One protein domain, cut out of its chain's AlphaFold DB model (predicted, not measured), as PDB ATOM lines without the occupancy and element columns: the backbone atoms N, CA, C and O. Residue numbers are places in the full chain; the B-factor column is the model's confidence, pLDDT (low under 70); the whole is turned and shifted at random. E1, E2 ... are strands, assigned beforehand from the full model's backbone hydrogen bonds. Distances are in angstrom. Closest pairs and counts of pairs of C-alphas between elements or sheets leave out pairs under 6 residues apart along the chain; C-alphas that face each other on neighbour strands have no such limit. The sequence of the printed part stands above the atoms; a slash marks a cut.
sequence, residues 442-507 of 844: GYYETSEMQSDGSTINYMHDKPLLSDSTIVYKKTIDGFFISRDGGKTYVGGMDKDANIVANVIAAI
ATOM      1  N   GLY A 442       2.239   8.461  -2.773       71.69
ATOM      2  CA  GLY A 442       1.567   7.567  -1.825       71.69
ATOM      3  C   GLY A 442       2.369   7.394  -0.529       71.69
ATOM      4  O   GLY A 442       3.596   7.492  -0.540       71.69
ATOM      5  N   TYR A 443       1.677   7.126   0.580       87.19
ATOM      6  CA  TYR A 443       2.291   6.799   1.869       87.19
ATOM      7  C   TYR A 443       2.262   5.288   2.124       87.19
ATOM      8  O   TYR A 443       1.419   4.571   1.581       87.19
ATOM      9  N   TYR A 444       3.158   4.809   2.983       87.75
ATOM     10  CA  TYR A 444       3.074   3.473   3.566       87.75
ATOM     11  C   TYR A 444       2.323   3.551   4.895       87.75
ATOM     12  O   TYR A 444       2.460   4.527   5.633       87.75
ATOM     13  N   GLU A 445       1.506   2.543   5.192       92.12
ATOM     14  CA  GLU A 445       0.698   2.493   6.412       92.12
ATOM     15  C   GLU A 445       1.163   1.360   7.322       92.12
ATOM     16  O   GLU A 445       1.518   0.267   6.876       92.12
ATOM     17  N   THR A 446       1.180   1.614   8.625       91.88
ATOM     18  CA  THR A 446       1.436   0.597   9.644       91.88
ATOM     19  C   THR A 446       0.436   0.772  10.774       91.88
ATOM     20  O   THR A 446       0.321   1.855  11.347       91.88
ATOM     21  N   SER A 447      -0.289  -0.301  11.085       91.19
ATOM     22  CA  SER A 447      -1.270  -0.350  12.168       91.19
ATOM     23  C   SER A 447      -0.739  -1.222  13.297       91.19
ATOM     24  O   SER A 447      -0.467  -2.406  13.101       91.19
ATOM     25  N   GLU A 448      -0.610  -0.648  14.488       90.25
ATOM     26  CA  GLU A 448      -0.169  -1.353  15.689       90.25
ATOM     27  C   GLU A 448      -1.369  -1.611  16.605       90.25
ATOM     28  O   GLU A 448      -1.892  -0.684  17.233       90.25
ATOM     29  N   MET A 449      -1.802  -2.875  16.677       88.69
ATOM     30  CA  MET A 449      -2.839  -3.312  17.613       88.69
ATOM     31  C   MET A 449      -2.251  -3.417  19.022       88.69
ATOM     32  O   MET A 449      -1.274  -4.130  19.254       88.69
ATOM     33  N   GLN A 450      -2.849  -2.691  19.956       88.94
ATOM     34  CA  GLN A 450      -2.469  -2.647  21.358       88.94
ATOM     35  C   GLN A 450      -3.028  -3.865  22.109       88.94
ATOM     36  O   GLN A 450      -3.907  -4.583  21.629       88.94
ATOM     37  N   SER A 451      -2.524  -4.106  23.320       86.62
ATOM     38  CA  SER A 451      -2.938  -5.238  24.162       86.62
ATOM     39  C   SER A 451      -4.413  -5.207  24.582       86.62
ATOM     40  O   SER A 451      -4.959  -6.246  24.948       86.62
ATOM     41  N   ASP A 452      -5.059  -4.042  24.517       83.06
ATOM     42  CA  ASP A 452      -6.480  -3.825  24.809       83.06
ATOM     43  C   ASP A 452      -7.391  -3.933  23.566       83.06
ATOM     44  O   ASP A 452      -8.601  -3.734  23.668       83.06
ATOM     45  N   GLY A 453      -6.828  -4.260  22.397       84.75
ATOM     46  CA  GLY A 453      -7.545  -4.351  21.123       84.75
ATOM     47  C   GLY A 453      -7.740  -3.016  20.395       84.75
ATOM     48  O   GLY A 453      -8.324  -3.011  19.313       84.75
ATOM     49  N   SER A 454      -7.257  -1.894  20.946       88.62
ATOM     50  CA  SER A 454      -7.214  -0.602  20.249       88.62
ATOM     51  C   SER A 454      -6.090  -0.558  19.205       88.62
ATOM     52  O   SER A 454      -5.175  -1.379  19.228       88.62
ATOM     53  N   THR A 455      -6.137   0.397  18.270       92.12
ATOM     54  CA  THR A 455      -5.165   0.487  17.167       92.12
ATOM     55  C   THR A 455      -4.589   1.891  17.049       92.12
ATOM     56  O   THR A 455      -5.334   2.870  16.989       92.12
ATOM     57  N   ILE A 456      -3.261   1.981  16.942       94.06
ATOM     58  CA  ILE A 456      -2.552   3.200  16.533       94.06
ATOM     59  C   ILE A 456      -2.178   3.064  15.060       94.06
ATOM     60  O   ILE A 456      -1.649   2.032  14.653       94.06
ATOM     61  N   ASN A 457      -2.437   4.105  14.266       94.44
ATOM     62  CA  ASN A 457      -2.104   4.115  12.842       94.44
ATOM     63  C   ASN A 457      -0.989   5.118  12.546       94.44
ATOM     64  O   ASN A 457      -1.029   6.261  13.015       94.44
ATOM     65  N   TYR A 458      -0.031   4.686  11.730       93.50
ATOM     66  CA  TYR A 458       1.087   5.488  11.251       93.50
ATOM     67  C   TYR A 458       1.074   5.537   9.725       93.50
ATOM     68  O   TYR A 458       1.063   4.489   9.082       93.50
ATOM     69  N   MET A 459       1.136   6.739   9.154       93.75
ATOM     70  CA  MET A 459       1.422   6.953   7.731       93.75
ATOM     71  C   MET A 459       2.838   7.504   7.600       93.75
ATOM     72  O   MET A 459       3.196   8.435   8.325       93.75
ATOM     73  N   HIS A 460       3.653   6.939   6.715       93.19
ATOM     74  CA  HIS A 460       5.086   7.232   6.676       93.19
ATOM     75  C   HIS A 460       5.687   7.140   5.261       93.19
ATOM     76  O   HIS A 460       5.064   6.604   4.342       93.19
ATOM     77  N   ASP A 461       6.850   7.772   5.046       89.25
ATOM     78  CA  ASP A 461       7.411   8.056   3.712       89.25
ATOM     79  C   ASP A 461       8.335   6.964   3.131       89.25
ATOM     80  O   ASP A 461       8.784   7.079   1.986       89.25
ATOM     81  N   LYS A 462       8.619   5.888   3.881       87.81
ATOM     82  CA  LYS A 462       9.457   4.748   3.453       87.81
ATOM     83  C   LYS A 462       8.741   3.411   3.673       87.81
ATOM     84  O   LYS A 462       7.820   3.345   4.464       87.81
ATOM     85  N   PRO A 463       9.157   2.303   3.031       88.12
ATOM     86  CA  PRO A 463       8.503   1.004   3.235       88.12
ATOM     87  C   PRO A 463       8.507   0.512   4.690       88.12
ATOM     88  O   PRO A 463       7.579  -0.173   5.114       88.12
ATOM     89  N   LEU A 464       9.556   0.846   5.450       87.88
ATOM     90  CA  LEU A 464       9.689   0.516   6.866       87.88
ATOM     91  C   LEU A 464       9.493   1.776   7.715       87.88
ATOM     92  O   LEU A 464      10.134   2.801   7.474       87.88
ATOM     93  N   LEU A 465       8.661   1.674   8.758       88.38
ATOM     94  CA  LEU A 465       8.414   2.770   9.704       88.38
ATOM     95  C   LEU A 465       9.713   3.236  10.388       88.38
ATOM     96  O   LEU A 465       9.897   4.429  10.598       88.38
ATOM     97  N   SER A 466      10.638   2.312  10.678       88.69
ATOM     98  CA  SER A 466      11.937   2.603  11.310       88.69
ATOM     99  C   SER A 466      12.862   3.485  10.471       88.69
ATOM    100  O   SER A 466      13.726   4.161  11.028       88.69
ATOM    101  N   ASP A 467      12.689   3.461   9.150       89.62
ATOM    102  CA  ASP A 467      13.551   4.160   8.194       89.62
ATOM    103  C   ASP A 467      12.916   5.478   7.724       89.62
ATOM    104  O   ASP A 467      13.533   6.240   6.974       89.62
ATOM    105  N   SER A 468      11.674   5.739   8.142       89.94
ATOM    106  CA  SER A 468      10.905   6.914   7.747       89.94
ATOM    107  C   SER A 468      11.326   8.157   8.517       89.94
ATOM    108  O   SER A 468      11.699   8.105   9.688       89.94
ATOM    109  N   THR A 469      11.241   9.304   7.852       88.69
ATOM    110  CA  THR A 469      11.550  10.613   8.443       88.69
ATOM    111  C   THR A 469      10.296  11.446   8.641       88.69
ATOM    112  O   THR A 469      10.180  12.139   9.649       88.69
ATOM    113  N   ILE A 470       9.324  11.324   7.737       90.19
ATOM    114  CA  ILE A 470       8.010  11.937   7.879       90.19
ATOM    115  C   ILE A 470       7.051  10.879   8.406       90.19
ATOM    116  O   ILE A 470       6.851   9.846   7.772       90.19
ATOM    117  N   VAL A 471       6.450  11.143   9.566       92.06
ATOM    118  CA  VAL A 471       5.479  10.234  10.187       92.06
ATOM    119  C   VAL A 471       4.244  11.018  10.605       92.06
ATOM    120  O   VAL A 471       4.336  11.981  11.365       92.06
ATOM    121  N   TYR A 472       3.081  10.569  10.140       93.44
ATOM    122  CA  TYR A 472       1.777  11.013  10.609       93.44
ATOM    123  C   TYR A 472       1.218   9.957  11.554       93.44
ATOM    124  O   TYR A 472       0.957   8.826  11.144       93.44
ATOM    125  N   LYS A 473       1.048  10.316  12.824       94.56
ATOM    126  CA  LYS A 473       0.557   9.418  13.871       94.56
ATOM    127  C   LYS A 473      -0.881   9.771  14.223       94.56
ATOM    128  O   LYS A 473      -1.157  10.911  14.591       94.56
ATOM    129  N   LYS A 474      -1.778   8.785  14.172       94.69
ATOM    130  CA  LYS A 474      -3.181   8.922  14.576       94.69
ATOM    131  C   LYS A 474      -3.484   8.027  15.774       94.69
ATOM    132  O   LYS A 474      -3.305   6.812  15.714       94.69
ATOM    133  N   THR A 475      -3.970   8.648  16.844       92.94
ATOM    134  CA  THR A 475      -4.361   8.000  18.108       92.94
ATOM    135  C   THR A 475      -5.710   8.538  18.581       92.94
ATOM    136  O   THR A 475      -6.265   9.442  17.957       92.94
ATOM    137  N   ILE A 476      -6.223   8.018  19.699       92.31
ATOM    138  CA  ILE A 476      -7.390   8.604  20.371       92.31
ATOM    139  C   ILE A 476      -7.117  10.020  20.907       92.31
ATOM    140  O   ILE A 476      -8.040  10.821  21.002       92.31
ATOM    141  N   ASP A 477      -5.855  10.346  21.192       92.38
ATOM    142  CA  ASP A 477      -5.457  11.636  21.759       92.38
ATOM    143  C   ASP A 477      -5.194  12.712  20.699       92.38
ATOM    144  O   ASP A 477      -5.047  13.880  21.050       92.38
ATOM    145  N   GLY A 478      -5.142  12.349  19.411       92.50
ATOM    146  CA  GLY A 478      -4.942  13.319  18.337       92.50
ATOM    147  C   GLY A 478      -4.267  12.795  17.072       92.50
ATOM    148  O   GLY A 478      -3.992  11.597  16.910       92.50
ATOM    149  N   PHE A 479      -3.991  13.747  16.179       94.88
ATOM    150  CA  PHE A 479      -3.235  13.587  14.941       94.88
ATOM    151  C   PHE A 479      -1.955  14.419  15.003       94.88
ATOM    152  O   PHE A 479      -2.012  15.637  15.179       94.88
ATOM    153  N   PHE A 480      -0.805  13.772  14.827       94.25
ATOM    154  CA  PHE A 480       0.504  14.385  15.037       94.25
ATOM    155  C   PHE A 480       1.419  14.198  13.831       94.25
ATOM    156  O   PHE A 480       1.415  13.144  13.196       94.25
ATOM    157  N   ILE A 481       2.241  15.210  13.556       93.44
ATOM    158  CA  ILE A 481       3.163  15.256  12.420       93.44
ATOM    159  C   ILE A 481       4.598  15.302  12.943       93.44
ATOM    160  O   ILE A 481       4.982  16.231  13.657       93.44
ATOM    161  N   SER A 482       5.406  14.324  12.550       91.88
ATOM    162  CA  SER A 482       6.838  14.261  12.838       91.88
ATOM    163  C   SER A 482       7.663  14.452  11.566       91.88
ATOM    164  O   SER A 482       7.252  14.036  10.481       91.88
ATOM    165  N   ARG A 483       8.834  15.086  11.715       89.56
ATOM    166  CA  ARG A 483       9.838  15.269  10.651       89.56
ATOM    167  C   ARG A 483      11.176  14.576  10.945       89.56
ATOM    168  O   ARG A 483      12.151  14.809  10.238       89.56
ATOM    169  N   ASP A 484      11.237  13.761  11.998       89.50
ATOM    170  CA  ASP A 484      12.451  13.081  12.467       89.50
ATOM    171  C   ASP A 484      12.231  11.588  12.786       89.50
ATOM    172  O   ASP A 484      12.966  10.998  13.585       89.50
ATOM    173  N   GLY A 485      11.229  10.976  12.147       86.56
ATOM    174  CA  GLY A 485      10.921   9.549  12.288       86.56
ATOM    175  C   GLY A 485      10.154   9.193  13.562       86.56
ATOM    176  O   GLY A 485      10.337   8.113  14.115       86.56
ATOM    177  N   GLY A 486       9.316  10.103  14.063       86.25
ATOM    178  CA  GLY A 486       8.456   9.876  15.229       86.25
ATOM    179  C   GLY A 486       9.113  10.166  16.582       86.25
ATOM    180  O   GLY A 486       8.530   9.817  17.612       86.25
ATOM    181  N   LYS A 487      10.295  10.804  16.602       87.69
ATOM    182  CA  LYS A 487      11.005  11.173  17.842       87.69
ATOM    183  C   LYS A 487      10.452  12.463  18.443       87.69
ATOM    184  O   LYS A 487      10.262  12.536  19.653       87.69
ATOM    185  N   THR A 488      10.165  13.456  17.603       89.25
ATOM    186  CA  THR A 488       9.495  14.706  17.972       89.25
ATOM    187  C   THR A 488       8.344  15.013  17.017       89.25
ATOM    188  O   THR A 488       8.332  14.586  15.859       89.25
ATOM    189  N   TYR A 489       7.349  15.750  17.513       89.62
ATOM    190  CA  TYR A 489       6.170  16.149  16.750       89.62
ATOM    191  C   TYR A 489       6.131  17.673  16.667       89.62
ATOM    192  O   TYR A 489       6.145  18.355  17.688       89.62
ATOM    193  N   VAL A 490       6.131  18.199  15.444       88.56
ATOM    194  CA  VAL A 490       6.280  19.638  15.152       88.56
ATOM    195  C   VAL A 490       4.949  20.326  14.844       88.56
ATOM    196  O   VAL A 490       4.911  21.534  14.638       88.56
ATOM    197  N   GLY A 491       3.862  19.559  14.776       90.69
ATOM    198  CA  GLY A 491       2.515  20.068  14.554       90.69
ATOM    199  C   GLY A 491       1.466  18.975  14.703       90.69
ATOM    200  O   GLY A 491       1.790  17.784  14.696       90.69
ATOM    201  N   GLY A 492       0.209  19.381  14.846       92.00
ATOM    202  CA  GLY A 492      -0.900  18.456  15.047       92.00
ATOM    203  C   GLY A 492      -2.119  19.100  15.694       92.00
ATOM    204  O   GLY A 492      -2.115  20.292  16.006       92.00
ATOM    205  N   MET A 493      -3.141  18.274  15.888       94.75
ATOM    206  CA  MET A 493      -4.350  18.598  16.642       94.75
ATOM    207  C   MET A 493      -4.604  17.507  17.680       94.75
ATOM    208  O   MET A 493      -4.551  16.318  17.344       94.75
ATOM    209  N   ASP A 494      -4.860  17.901  18.924       92.75
ATOM    210  CA  ASP A 494      -5.233  16.963  19.982       92.75
ATOM    211  C   ASP A 494      -6.757  16.765  20.077       92.75
ATOM    212  O   ASP A 494      -7.546  17.404  19.372       92.75
ATOM    213  N   LYS A 495      -7.181  15.840  20.942       91.75
ATOM    214  CA  LYS A 495      -8.595  15.528  21.202       91.75
ATOM    215  C   LYS A 495      -9.405  16.695  21.787       91.75
ATOM    216  O   LYS A 495     -10.631  16.639  21.764       91.75
ATOM    217  N   ASP A 496      -8.734  17.721  22.308       91.81
ATOM    218  CA  ASP A 496      -9.347  18.899  22.922       91.81
ATOM    219  C   ASP A 496      -9.396  20.087  21.937       91.81
ATOM    220  O   ASP A 496      -9.764  21.196  22.317       91.81
ATOM    221  N   ALA A 497      -9.068  19.841  20.661       84.25
ATOM    222  CA  ALA A 497      -8.996  20.820  19.579       84.25
ATOM    223  C   ALA A 497      -7.904  21.892  19.754       84.25
ATOM    224  O   ALA A 497      -7.962  22.941  19.108       84.25
ATOM    225  N   ASN A 498      -6.865  21.621  20.553       88.50
ATOM    226  CA  ASN A 498      -5.672  22.460  20.553       88.50
ATOM    227  C   ASN A 498      -4.857  22.177  19.291       88.50
ATOM    228  O   ASN A 498      -4.592  21.022  18.947       88.50
ATOM    229  N   ILE A 499      -4.436  23.241  18.606       90.44
ATOM    230  CA  ILE A 499      -3.700  23.152  17.344       90.44
ATOM    231  C   ILE A 499      -2.306  23.743  17.526       90.44
ATOM    232  O   ILE A 499      -2.151  24.882  17.963       90.44
ATOM    233  N   VAL A 500      -1.294  22.984  17.110       90.62
ATOM    234  CA  VAL A 500       0.073  23.483  16.926       90.62
ATOM    235  C   VAL A 500       0.354  23.532  15.429       90.62
ATOM    236  O   VAL A 500       0.421  22.495  14.764       90.62
ATOM    237  N   ALA A 501       0.504  24.743  14.899       87.38
ATOM    238  CA  ALA A 501       0.749  25.000  13.484       87.38
ATOM    239  C   ALA A 501       1.807  26.095  13.301       87.38
ATOM    240  O   ALA A 501       1.926  27.001  14.121       87.38
ATOM    241  N   ASN A 502       2.553  26.023  12.197       81.88
ATOM    242  CA  ASN A 502       3.576  27.022  11.865       81.88
ATOM    243  C   ASN A 502       2.991  28.266  11.180       81.88
ATOM    244  O   ASN A 502       3.499  29.365  11.364       81.88
ATOM    245  N   VAL A 503       1.949  28.085  10.363       80.31
ATOM    246  CA  VAL A 503       1.265  29.152   9.623       80.31
ATOM    247  C   VAL A 503      -0.225  28.828   9.594       80.31
ATOM    248  O   VAL A 503      -0.599  27.697   9.284       80.31
ATOM    249  N   ILE A 504      -1.060  29.819   9.900       82.88
ATOM    250  CA  ILE A 504      -2.515  29.750   9.746       82.88
ATOM    251  C   ILE A 504      -2.900  30.785   8.691       82.88
ATOM    252  O   ILE A 504      -2.786  31.985   8.929       82.88
ATOM    253  N   ALA A 505      -3.335  30.317   7.523       78.12
ATOM    254  CA  ALA A 505      -3.934  31.156   6.491       78.12
ATOM    255  C   ALA A 505      -5.458  31.003   6.573       78.12
ATOM    256  O   ALA A 505      -5.986  29.917   6.332       78.12
ATOM    257  N   ALA A 506      -6.160  32.074   6.942       78.38
ATOM    258  CA  ALA A 506      -7.606  32.070   7.141       78.38
ATOM    259  C   ALA A 506      -8.234  33.351   6.579       78.38
ATOM    260  O   ALA A 506      -7.625  34.416   6.633       78.38
ATOM    261  N   ILE A 507      -9.465  33.248   6.069       71.62
ATOM    262  CA  ILE A 507     -10.255  34.410   5.616       71.62
ATOM    263  C   ILE A 507     -10.745  35.233   6.823       71.62
ATOM    264  O   ILE A 507     -10.877  36.451   6.729       71.62
TER     265      ILE A 507
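This is residues 442 to 507 of the 844 residues of an uncharacterized protein of Blautia producta (UniProt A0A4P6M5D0). Little regular structure lies beyond one twisted slab of five strands, E1 to E5, side by side in chain order; past E5, residues 495 to 507 hold no named element. The printed part has 66 residues, 26 of them in strands, under half, and no named helix: all strand, sheet order E1 - E2 - E3 - E4 - E5, antiparallel. It is only just compact, close to loose, with a radius of gyration of the C-alphas of 13.0 A and spans of 40 by 27 by 21 A.

E1, residues 444 to 449, begins at C-alpha (3.074, 3.473, 3.566) and measures 16.7 A from first to last C-alpha. E2, 455 to 460, measures 16.1 A; E3, 471 to 475, 12.8 A; E4, 478 to 482, 13.0 A; E5, 491 to 494, 10.0 A, ending at C-alpha (-5.233, 16.963, 19.982).

The strands form a meander, each the antiparallel neighbour of the one before, E1 and E2 at 161 degrees. Within hydrogen-bond range, 2.9 A each, are N 444 and O 460, N 459 and O 472, N 473 and O 480, N 479 and O 493. Edge strands E1 and E5 are apart.

The farthest C-alphas, Ser 451 and Ile 507, are 44.4 A apart. The printed part has no cut or long link; no printed residue is under 70 in pLDDT.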